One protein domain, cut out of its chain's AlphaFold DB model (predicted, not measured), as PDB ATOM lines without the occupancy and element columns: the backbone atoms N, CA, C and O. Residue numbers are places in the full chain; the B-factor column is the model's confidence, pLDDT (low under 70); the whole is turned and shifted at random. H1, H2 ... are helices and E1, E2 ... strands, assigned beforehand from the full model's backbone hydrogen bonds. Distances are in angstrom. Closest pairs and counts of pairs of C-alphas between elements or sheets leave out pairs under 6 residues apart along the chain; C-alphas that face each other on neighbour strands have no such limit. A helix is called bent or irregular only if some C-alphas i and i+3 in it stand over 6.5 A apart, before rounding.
ATOM      1  N   ILE A   3      30.322   3.070  33.954       96.12
ATOM      2  CA  ILE A   3      29.220   3.812  34.549       96.12
ATOM      3  C   ILE A   3      27.960   3.609  33.715       96.12
ATOM      4  O   ILE A   3      28.019   3.413  32.498       96.12
ATOM      5  N   ILE A   4      26.820   3.666  34.392       96.06
ATOM      6  CA  ILE A   4      25.488   3.558  33.804       96.06
ATOM      7  C   ILE A   4      24.697   4.830  34.112       96.06
ATOM      8  O   ILE A   4      24.814   5.383  35.208       96.06
ATOM      9  N   SER A   5      23.914   5.309  33.145       95.19
ATOM     10  CA  SER A   5      22.983   6.424  33.357       95.19
ATOM     11  C   SER A   5      21.918   6.032  34.381       95.19
ATOM     12  O   SER A   5      21.429   4.903  34.366       95.19
ATOM     13  N   LYS A   6      21.514   6.971  35.239       94.25
ATOM     14  CA  LYS A   6      20.386   6.759  36.164       94.25
ATOM     15  C   LYS A   6      19.048   6.642  35.439       94.25
ATOM     16  O   LYS A   6      18.122   6.007  35.938       94.25
ATOM     17  N   GLU A   7      18.954   7.254  34.266       92.69
ATOM     18  CA  GLU A   7      17.732   7.317  33.473       92.69
ATOM     19  C   GLU A   7      17.709   6.224  32.402       92.69
ATOM     20  O   GLU A   7      18.692   6.016  31.679       92.69
ATOM     21  N   LYS A   8      16.557   5.552  32.300       90.69
ATOM     22  CA  LYS A   8      16.211   4.643  31.203       90.69
ATOM     23  C   LYS A   8      15.755   5.461  29.987       90.69
ATOM     24  O   LYS A   8      15.203   6.550  30.129       90.69
ATOM     25  N   ASN A   9      15.985   4.934  28.789       88.88
ATOM     26  CA  ASN A   9      15.513   5.526  27.541       88.88
ATOM     27  C   ASN A   9      13.998   5.301  27.346       88.88
ATOM     28  O   ASN A   9      13.345   4.637  28.152       88.88
ATOM     29  N   GLY A  10      13.430   5.836  26.257       84.12
ATOM     30  CA  GLY A  10      11.997   5.708  25.950       84.12
ATOM     31  C   GLY A  10      11.494   4.267  25.788       84.12
ATOM     32  O   GLY A  10      10.300   4.026  25.915       84.12
ATOM     33  N   SER A  11      12.399   3.312  25.571       84.12
ATOM     34  CA  SER A  11      12.112   1.878  25.465       84.12
ATOM     35  C   SER A  11      12.187   1.149  26.812       84.12
ATOM     36  O   SER A  11      11.949  -0.052  26.880       84.12
ATOM     37  N   GLY A  12      12.554   1.844  27.893       85.50
ATOM     38  CA  GLY A  12      12.750   1.250  29.215       85.50
ATOM     39  C   GLY A  12      14.096   0.537  29.401       85.50
ATOM     40  O   GLY A  12      14.334  -0.020  30.474       85.50
ATOM     41  N   ALA A  13      14.988   0.580  28.409       91.56
ATOM     42  CA  ALA A  13      16.353   0.077  28.520       91.56
ATOM     43  C   ALA A  13      17.300   1.167  29.035       91.56
ATOM     44  O   ALA A  13      17.104   2.362  28.809       91.56
ATOM     45  N   TYR A  14      18.370   0.763  29.703       94.31
ATOM     46  CA  TYR A  14      19.471   1.663  30.011       94.31
ATOM     47  C   TYR A  14      20.328   1.935  28.772       94.31
ATOM     48  O   TYR A  14      20.547   1.058  27.936       94.31
ATOM     49  N   SER A  15      20.853   3.157  28.680       93.12
ATOM     50  CA  SER A  15      21.870   3.512  27.688       93.12
ATOM     51  C   SER A  15      23.125   2.652  27.845       93.12
ATOM     52  O   SER A  15      23.433   2.191  28.944       93.12
ATOM     53  N   ALA A  16      23.867   2.482  26.748       93.38
ATOM     54  CA  ALA A  16      25.099   1.699  26.727       93.38
ATOM     55  C   ALA A  16      26.073   2.106  27.845       93.38
ATOM     56  O   ALA A  16      26.248   3.296  28.131       93.38
ATOM     57  N   LEU A  17      26.719   1.102  28.445       95.06
ATOM     58  CA  LEU A  17      27.710   1.309  29.494       95.06
ATOM     59  C   LEU A  17      28.870   2.155  28.966       95.06
ATOM     60  O   LEU A  17      29.408   1.901  27.887       95.06
ATOM     61  N   GLN A  18      29.278   3.152  29.746       94.56
ATOM     62  CA  GLN A  18      30.396   4.021  29.393       94.56
ATOM     63  C   GLN A  18      31.629   3.627  30.195       94.56
ATOM     64  O   GLN A  18      31.572   3.510  31.420       94.56
ATOM     65  N   SER A  19      32.756   3.428  29.514       94.44
ATOM     66  CA  SER A  19      34.039   3.203  30.181       94.44
ATOM     67  C   SER A  19      34.409   4.425  31.017       94.44
ATOM     68  O   SER A  19      34.385   5.551  30.518       94.44
ATOM     69  N   TRP A  20      34.784   4.207  32.276       94.00
ATOM     70  CA  TRP A  20      35.095   5.297  33.195       94.00
ATOM     71  C   TRP A  20      36.347   5.006  34.017       94.00
ATOM     72  O   TRP A  20      36.526   3.910  34.546       94.00
ATOM     73  N   SER A  21      37.221   6.005  34.128       90.88
ATOM     74  CA  SER A  21      38.516   5.896  34.815       90.88
ATOM     75  C   SER A  21      38.669   6.854  35.997       90.88
ATOM     76  O   SER A  21      39.604   6.710  36.783       90.88
ATOM     77  N   SER A  22      37.766   7.828  36.146       91.50
ATOM     78  CA  SER A  22      37.804   8.778  37.258       91.50
ATOM     79  C   SER A  22      37.211   8.154  38.529       91.50
ATOM     80  O   SER A  22      36.188   7.469  38.453       91.50
ATOM     81  N   PRO A  23      37.789   8.429  39.713       88.00
ATOM     82  CA  PRO A  23      37.229   7.983  40.988       88.00
ATOM     83  C   PRO A  23      35.919   8.697  41.349       88.00
ATOM     84  O   PRO A  23      35.207   8.256  42.245       88.00
ATOM     85  N   ASN A  24      35.585   9.795  40.663       90.69
ATOM     86  CA  ASN A  24      34.340  10.522  40.872       90.69
ATOM     87  C   ASN A  24      33.319  10.101  39.811       90.69
ATOM     88  O   ASN A  24      33.527  10.345  38.619       90.69
ATOM     89  N   CYS A  25      32.214   9.490  40.245       90.12
ATOM     90  CA  CYS A  25      31.070   9.215  39.378       90.12
ATOM     91  C   CYS A  25      30.225  10.488  39.207       90.12
ATOM     92  O   CYS A  25      29.876  11.110  40.222       90.12
ATOM     93  N   PRO A  26      29.860  10.865  37.966       91.94
ATOM     94  CA  PRO A  26      28.905  11.940  37.724       91.94
ATOM     95  C   PRO A  26      27.602  11.727  38.501       91.94
ATOM     96  O   PRO A  26      27.154  10.596  38.679       91.94
ATOM     97  N   ASP A  27      26.953  12.813  38.926       92.31
ATOM     98  CA  ASP A  27      25.682  12.739  39.668       92.31
ATOM     99  C   ASP A  27      24.536  12.129  38.854       92.31
ATOM    100  O   ASP A  27      23.574  11.624  39.428       92.31
ATOM    101  N   THR A  28      24.660  12.140  37.527       93.50
ATOM    102  CA  THR A  28      23.717  11.551  36.570       93.50
ATOM    103  C   THR A  28      23.942  10.057  36.335       93.50
ATOM    104  O   THR A  28      23.194   9.449  35.572       93.50
ATOM    105  N   HIS A  29      24.958   9.463  36.969       95.00
ATOM    106  CA  HIS A  29      25.368   8.080  36.746       95.00
ATOM    107  C   HIS A  29      25.588   7.320  38.061       95.00
ATOM    108  O   HIS A  29      25.703   7.911  39.140       95.00
ATOM    109  N   TRP A  30      25.683   5.999  37.945       95.69
ATOM    110  CA  TRP A  30      26.198   5.112  38.985       95.69
ATOM    111  C   TRP A  30      27.400   4.324  38.462       95.69
ATOM    112  O   TRP A  30      27.479   4.010  37.272       95.69
ATOM    113  N   PHE A  31      28.319   3.972  39.359       95.81
ATOM    114  CA  PHE A  31      29.363   2.996  39.082       95.81
ATOM    115  C   PHE A  31      28.744   1.634  38.808       95.81
ATOM    116  O   PHE A  31      27.906   1.150  39.572       95.81
ATOM    117  N   TYR A  32      29.201   1.019  37.727       95.69
ATOM    118  CA  TYR A  32      28.737  -0.267  37.256       95.69
ATOM    119  C   TYR A  32      29.889  -1.282  37.325       95.69
ATOM    120  O   TYR A  32      30.860  -1.160  36.565       95.69
ATOM    121  N   PRO A  33      29.820  -2.252  38.258       93.88
ATOM    122  CA  PRO A  33      30.809  -3.314  38.375       93.88
ATOM    123  C   PRO A  33      30.910  -4.174  37.113       93.88
ATOM    124  O   PRO A  33      29.905  -4.529  36.496       93.88
ATOM    125  N   ASP A  34      32.138  -4.559  36.763       93.44
ATOM    126  CA  ASP A  34      32.418  -5.338  35.553       93.44
ATOM    127  C   ASP A  34      31.809  -6.763  35.626       93.44
ATOM    128  O   ASP A  34      31.567  -7.385  34.596       93.44
ATOM    129  N   GLU A  35      31.489  -7.270  36.826       93.75
ATOM    130  CA  GLU A  35      30.850  -8.584  37.028       93.75
ATOM    131  C   GLU A  35      29.450  -8.683  36.402       93.75
ATOM    132  O   GLU A  35      29.051  -9.752  35.940       93.75
ATOM    133  N   PHE A  36      28.724  -7.563  36.328       94.44
ATOM    134  CA  PHE A  36      27.375  -7.519  35.765       94.44
ATOM    135  C   PHE A  36      27.371  -7.243  34.256       94.44
ATOM    136  O   PHE A  36      26.307  -7.210  33.638       94.44
ATOM    137  N   PHE A  37      28.545  -7.079  33.634       93.50
ATOM    138  CA  PHE A  37      28.668  -6.747  32.213       93.50
ATOM    139  C   PHE A  37      27.908  -7.735  31.318       93.50
ATOM    140  O   PHE A  37      27.154  -7.321  30.441       93.50
ATOM    141  N   ASN A  38      28.030  -9.036  31.596       94.12
ATOM    142  CA  ASN A  38      27.354 -10.086  30.828       94.12
ATOM    143  C   ASN A  38      25.834 -10.117  31.053       94.12
ATOM    144  O   ASN A  38      25.104 -10.642  30.221       94.12
ATOM    145  N   THR A  39      25.343  -9.565  32.165       94.44
ATOM    146  CA  THR A  39      23.902  -9.408  32.411       94.44
ATOM    147  C   THR A  39      23.346  -8.204  31.656       94.44
ATOM    148  O   THR A  39      22.199  -8.233  31.227       94.44
ATOM    149  N   PHE A  40      24.147  -7.149  31.470       94.81
ATOM    150  CA  PHE A  40      23.773  -6.002  30.643       94.81
ATOM    151  C   PHE A  40      23.818  -6.321  29.144       94.81
ATOM    152  O   PHE A  40      22.929  -5.897  28.404       94.81
ATOM    153  N   TYR A  41      24.848  -7.064  28.723       93.12
ATOM    154  CA  TYR A  41      25.100  -7.520  27.354       93.12
ATOM    155  C   TYR A  41      24.997  -9.054  27.243       93.12
ATOM    156  O   TYR A  41      26.015  -9.727  27.052       93.12
ATOM    157  N   PRO A  42      23.790  -9.629  27.379       91.94
ATOM    158  CA  PRO A  42      23.599 -11.063  27.209       91.94
ATOM    159  C   PRO A  42      23.917 -11.498  25.772       91.94
ATOM    160  O   PRO A  42      23.486 -10.872  24.806       91.94
ATOM    161  N   ALA A  43      24.688 -12.581  25.633       89.69
ATOM    162  CA  ALA A  43      25.180 -13.070  24.340       89.69
ATOM    163  C   ALA A  43      24.076 -13.655  23.438       89.69
ATOM    164  O   ALA A  43      24.261 -13.774  22.231       89.69
ATOM    165  N   ASP A  44      22.943 -14.037  24.025       87.81
ATOM    166  CA  ASP A  44      21.788 -14.648  23.369       87.81
ATOM    167  C   ASP A  44      20.695 -13.635  22.979       87.81
ATOM    168  O   ASP A  44      19.650 -14.030  22.460       87.81
ATOM    169  N   LYS A  45      20.910 -12.333  23.212       87.12
ATOM    170  CA  LYS A  45      19.924 -11.278  22.934       87.12
ATOM    171  C   LYS A  45      20.468 -10.272  21.927       87.12
ATOM    172  O   LYS A  45      21.645  -9.928  21.931       87.12
ATOM    173  N   ARG A  46      19.582  -9.748  21.077       84.38
ATOM    174  CA  ARG A  46      19.943  -8.753  20.048       84.38
ATOM    175  C   ARG A  46      20.069  -7.333  20.585       84.38
ATOM    176  O   ARG A  46      20.832  -6.538  20.046       84.38
ATOM    177  N   PHE A  47      19.314  -7.018  21.630       87.88
ATOM    178  CA  PHE A  47      19.289  -5.699  22.247       87.88
ATOM    179  C   PHE A  47      19.725  -5.811  23.704       87.88
ATOM    180  O   PHE A  47      19.305  -6.726  24.405       87.88
ATOM    181  N   ALA A  48      20.563  -4.878  24.146       91.56
ATOM    182  CA  ALA A  48      21.147  -4.846  25.483       91.56
ATOM    183  C   ALA A  48      20.510  -3.753  26.353       91.56
ATOM    184  O   ALA A  48      19.848  -2.847  25.848       91.56
ATOM    185  N   GLY A  49      20.751  -3.817  27.663       91.50
ATOM    186  CA  GLY A  49      20.333  -2.773  28.605       91.50
ATOM    187  C   GLY A  49      18.928  -2.923  29.193       91.50
ATOM    188  O   GLY A  49      18.523  -2.077  29.992       91.50
ATOM    189  N   PHE A  50      18.202  -4.002  28.879       94.50
ATOM    190  CA  PHE A  50      16.927  -4.350  29.522       94.50
ATOM    191  C   PHE A  50      17.166  -5.029  30.871       94.50
ATOM    192  O   PHE A  50      16.948  -6.223  31.051       94.50
ATOM    193  N   VAL A  51      17.662  -4.252  31.828       94.81
ATOM    194  CA  VAL A  51      17.972  -4.730  33.175       94.81
ATOM    195  C   VAL A  51      17.249  -3.912  34.236       94.81
ATOM    196  O   VAL A  51      16.972  -2.723  34.063       94.81
ATOM    197  N   ASP A  52      16.982  -4.552  35.363       94.25
ATOM    198  CA  ASP A  52      16.621  -3.914  36.618       94.25
ATOM    199  C   ASP A  52      17.845  -3.886  37.528       94.25
ATOM    200  O   ASP A  52      18.515  -4.903  37.733       94.25
ATOM    201  N   VAL A  53      18.163  -2.696  38.035       93.62
ATOM    202  CA  VAL A  53      19.357  -2.448  38.845       93.62
ATOM    203  C   VAL A  53      18.957  -2.037  40.257       93.62
ATOM    204  O   VAL A  53      18.060  -1.218  40.446       93.62
ATOM    205  N   GLU A  54      19.643  -2.590  41.251       94.69
ATOM    206  CA  GLU A  54      19.604  -2.110  42.634       94.69
ATOM    207  C   GLU A  54      20.908  -1.361  42.922       94.69
ATOM    208  O   GLU A  54      21.983  -1.761  42.463       94.69
ATOM    209  N   VAL A  55      20.818  -0.252  43.659       94.75
ATOM    210  CA  VAL A  55      21.933   0.682  43.838       94.75
ATOM    211  C   VAL A  55      22.102   1.049  45.308       94.75
ATOM    212  O   VAL A  55      21.140   1.389  45.994       94.75
ATOM    213  N   ASP A  56      23.347   1.040  45.782       93.25
ATOM    214  CA  ASP A  56      23.741   1.705  47.024       93.25
ATOM    215  C   ASP A  56      23.955   3.198  46.729       93.25
ATOM    216  O   ASP A  56      25.031   3.611  46.285       93.25
ATOM    217  N   GLU A  57      22.920   4.016  46.950       88.81
ATOM    218  CA  GLU A  57      22.956   5.469  46.701       88.81
ATOM    219  C   GLU A  57      24.041   6.192  47.513       88.81
ATOM    220  O   GLU A  57      24.570   7.208  47.062       88.81
ATOM    221  N   SER A  58      24.449   5.655  48.669       88.75
ATOM    222  CA  SER A  58      25.517   6.270  49.474       88.75
ATOM    223  C   SER A  58      26.875   6.172  48.779       88.75
ATOM    224  O   SER A  58      27.731   7.039  48.951       88.75
ATOM    225  N   LYS A  59      27.071   5.119  47.977       87.69
ATOM    226  CA  LYS A  59      28.300   4.868  47.209       87.69
ATOM    227  C   LYS A  59      28.132   5.118  45.714       87.69
ATOM    228  O   LYS A  59      29.106   4.985  44.976       87.69
ATOM    229  N   LYS A  60      26.917   5.461  45.269       91.94
ATOM    230  CA  LYS A  60      26.526   5.565  43.857       91.94
ATOM    231  C   LYS A  60      26.945   4.326  43.059       91.94
ATOM    232  O   LYS A  60      27.480   4.460  41.964       91.94
ATOM    233  N   MET A  61      26.766   3.134  43.624       93.88
ATOM    234  CA  MET A  61      27.283   1.889  43.052       93.88
ATOM    235  C   MET A  61      26.167   0.870  42.877       93.88
ATOM    236  O   MET A  61      25.401   0.625  43.807       93.88
ATOM    237  N   VAL A  62      26.104   0.261  41.695       95.12
ATOM    238  CA  VAL A  62      25.180  -0.838  41.410       95.12
ATOM    239  C   VAL A  62      25.589  -2.061  42.225       95.12
ATOM    240  O   VAL A  62      26.734  -2.502  42.164       95.12
ATOM    241  N   THR A  63      24.654  -2.591  43.007       95.19
ATOM    242  CA  THR A  63      24.865  -3.750  43.883       95.19
ATOM    243  C   THR A  63      24.263  -5.026  43.319       95.19
ATOM    244  O   THR A  63      24.695  -6.116  43.690       95.19
ATOM    245  N   LYS A  64      23.272  -4.912  42.429       94.81
ATOM    246  CA  LYS A  64      22.627  -6.056  41.791       94.81
ATOM    247  C   LYS A  64      22.037  -5.663  40.448       94.81
ATOM    248  O   LYS A  64      21.514  -4.563  40.291       94.81
ATOM    249  N   VAL A  65      22.099  -6.592  39.501       96.00
ATOM    250  CA  VAL A  65      21.548  -6.440  38.155       96.00
ATOM    251  C   VAL A  65      20.770  -7.699  37.816       96.00
ATOM    252  O   VAL A  65      21.280  -8.806  37.973       96.00
ATOM    253  N   THR A  66      19.532  -7.531  37.368       94.94
ATOM    254  CA  THR A  66      18.658  -8.624  36.934       94.94
ATOM    255  C   THR A  66      18.167  -8.329  35.526       94.94
ATOM    256  O   THR A  66      17.729  -7.218  35.254       94.94
ATOM    257  N   TRP A  67      18.252  -9.298  34.623       93.75
ATOM    258  CA  TRP A  67      17.716  -9.146  33.274       93.75
ATOM    259  C   TRP A  67      16.182  -9.132  33.285       93.75
ATOM    260  O   TRP A  67      15.562  -9.983  33.924       93.75
ATOM    261  N   ASN A  68      15.578  -8.179  32.574       92.94
ATOM    262  CA  ASN A  68      14.132  -8.030  32.458       92.94
ATOM    263  C   ASN A  68      13.651  -8.560  31.100       92.94
ATOM    264  O   ASN A  68      13.599  -7.837  30.101       92.94
ATOM    265  N   GLU A  69      13.279  -9.840  31.086       91.94
ATOM    266  CA  GLU A  69      12.807 -10.530  29.879       91.94
ATOM    267  C   GLU A  69      11.486  -9.948  29.353       91.94
ATOM    268  O   GLU A  69      11.270  -9.922  28.146       91.94
ATOM    269  N   GLU A  70      10.613  -9.439  30.226       89.75
ATOM    270  CA  GLU A  70       9.307  -8.903  29.822       89.75
ATOM    271  C   GLU A  70       9.433  -7.600  29.025       89.75
ATOM    272  O   GLU A  70       8.747  -7.417  28.018       89.75
ATOM    273  N   LEU A  71      10.308  -6.687  29.461       88.12
ATOM    274  CA  LEU A  71      10.594  -5.453  28.728       88.12
ATOM    275  C   LEU A  71      11.315  -5.750  27.414       88.12
ATOM    276  O   LEU A  71      10.973  -5.161  26.389       88.12
ATOM    277  N   TYR A  72      12.267  -6.686  27.438       90.31
ATOM    278  CA  TYR A  72      12.952  -7.125  26.229       90.31
ATOM    279  C   TYR A  72      11.978  -7.713  25.203       90.31
ATOM    280  O   TYR A  72      12.021  -7.322  24.040       90.31
ATOM    281  N   ALA A  73      11.080  -8.611  25.622       88.00
ATOM    282  CA  ALA A  73      10.116  -9.253  24.733       88.00
ATOM    283  C   ALA A  73       9.203  -8.227  24.048       88.00
ATOM    284  O   ALA A  73       9.060  -8.266  22.830       88.00
ATOM    285  N   LYS A  74       8.675  -7.250  24.801       88.31
ATOM    286  CA  LYS A  74       7.858  -6.161  24.235       88.31
ATOM    287  C   LYS A  74       8.619  -5.346  23.193       88.31
ATOM    288  O   LYS A  74       8.083  -5.046  22.134       88.31
ATOM    289  N   PHE A  75       9.876  -5.011  23.474       87.12
ATOM    290  CA  PHE A  75      10.697  -4.255  22.533       87.12
ATOM    291  C   PHE A  75      11.060  -5.075  21.288       87.12
ATOM    292  O   PHE A  75      11.064  -4.556  20.175       87.12
ATOM    293  N   ALA A  76      11.347  -6.366  21.458       86.06
ATOM    294  CA  ALA A  76      11.651  -7.267  20.353       86.06
ATOM    295  C   ALA A  76      10.439  -7.493  19.430       86.06
ATOM    296  O   ALA A  76      10.622  -7.622  18.223       86.06
ATOM    297  N   GLU A  77       9.215  -7.495  19.967       85.62
ATOM    298  CA  GLU A  77       7.980  -7.548  19.167       85.62
ATOM    299  C   GLU A  77       7.777  -6.281  18.316       85.62
ATOM    300  O   GLU A  77       7.344  -6.375  17.169       85.62
ATOM    301  N   GLU A  78       8.122  -5.102  18.843       84.94
ATOM    302  CA  GLU A  78       8.036  -3.825  18.113       84.94
ATOM    303  C   GLU A  78       9.163  -3.642  17.078       84.94
ATOM    304  O   GLU A  78       9.016  -2.879  16.120       84.94
ATOM    305  N   HIS A  79      10.275  -4.361  17.245       80.12
ATOM    306  CA  HIS A  79      11.447  -4.324  16.374       80.12
ATOM    307  C   HIS A  79      11.750  -5.715  15.793       80.12
ATOM    308  O   HIS A  79      12.737  -6.347  16.201       80.12
TER     309      HIS A  79
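AT A GLANCE: This is residues 3 to 79 of the 119 residues of an uncharacterized protein of Clostridiaceae bacterium (UniProt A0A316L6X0). A long two-stranded hairpin, E3 and E4, has the short helix H1 packed mainly on E4 and a small hairpin, E1 and E2, meeting E4 through E2; H2 extends the body at one end. The 77 printed residues run E1, E2, H1, E3, E4, H2, with both sheets antiparallel; the class is mixed, under half of the residues being in named elements. The whole is compact, with radius of gyration of the C-alphas 12.5 A, yet elongated, spanning 39 by 23 by 19 A.

IN THESE COORDINATES: E3 is residues 51 to 56, 16.3 A; E4, 61 to 67, 17.6 A; H1, 34 to 40; E2, 29 to 32; E1, 3 to 5, from C-alpha 3 at (29.220, 3.812, 34.549); H2, 69 to 78, 14.4 A, to C-alpha 78 at (8.036, -3.825, 18.113).

HOW THE PARTS SIT: In hairpin E3 and E4, N 52 and O 66 are within hydrogen-bond range, 2.8 A. The closest C-alphas of H1 and E4 are Thr 39 and Trp 67, 6.3 A; of E2 and E4, Phe 31 and Met 61, 4.6 A. In hairpin E1 and E2, N 30 and O 4 are within hydrogen-bond range, 2.9 A. H1 and H2 are apart. H2 has every O i to N i+4 pair within range; H1, irregular with C-alphas 35 and 38 7.3 A apart, has 1 of 3, and 3 of 4 O i to N i+3 pairs.

THE WHOLE: C-alphas 23 and 77, the farthest apart, are 39.7 A apart. The printed part has no cut. E1 to E2 is a long link, and no printed residue is under 70 in pLDDT.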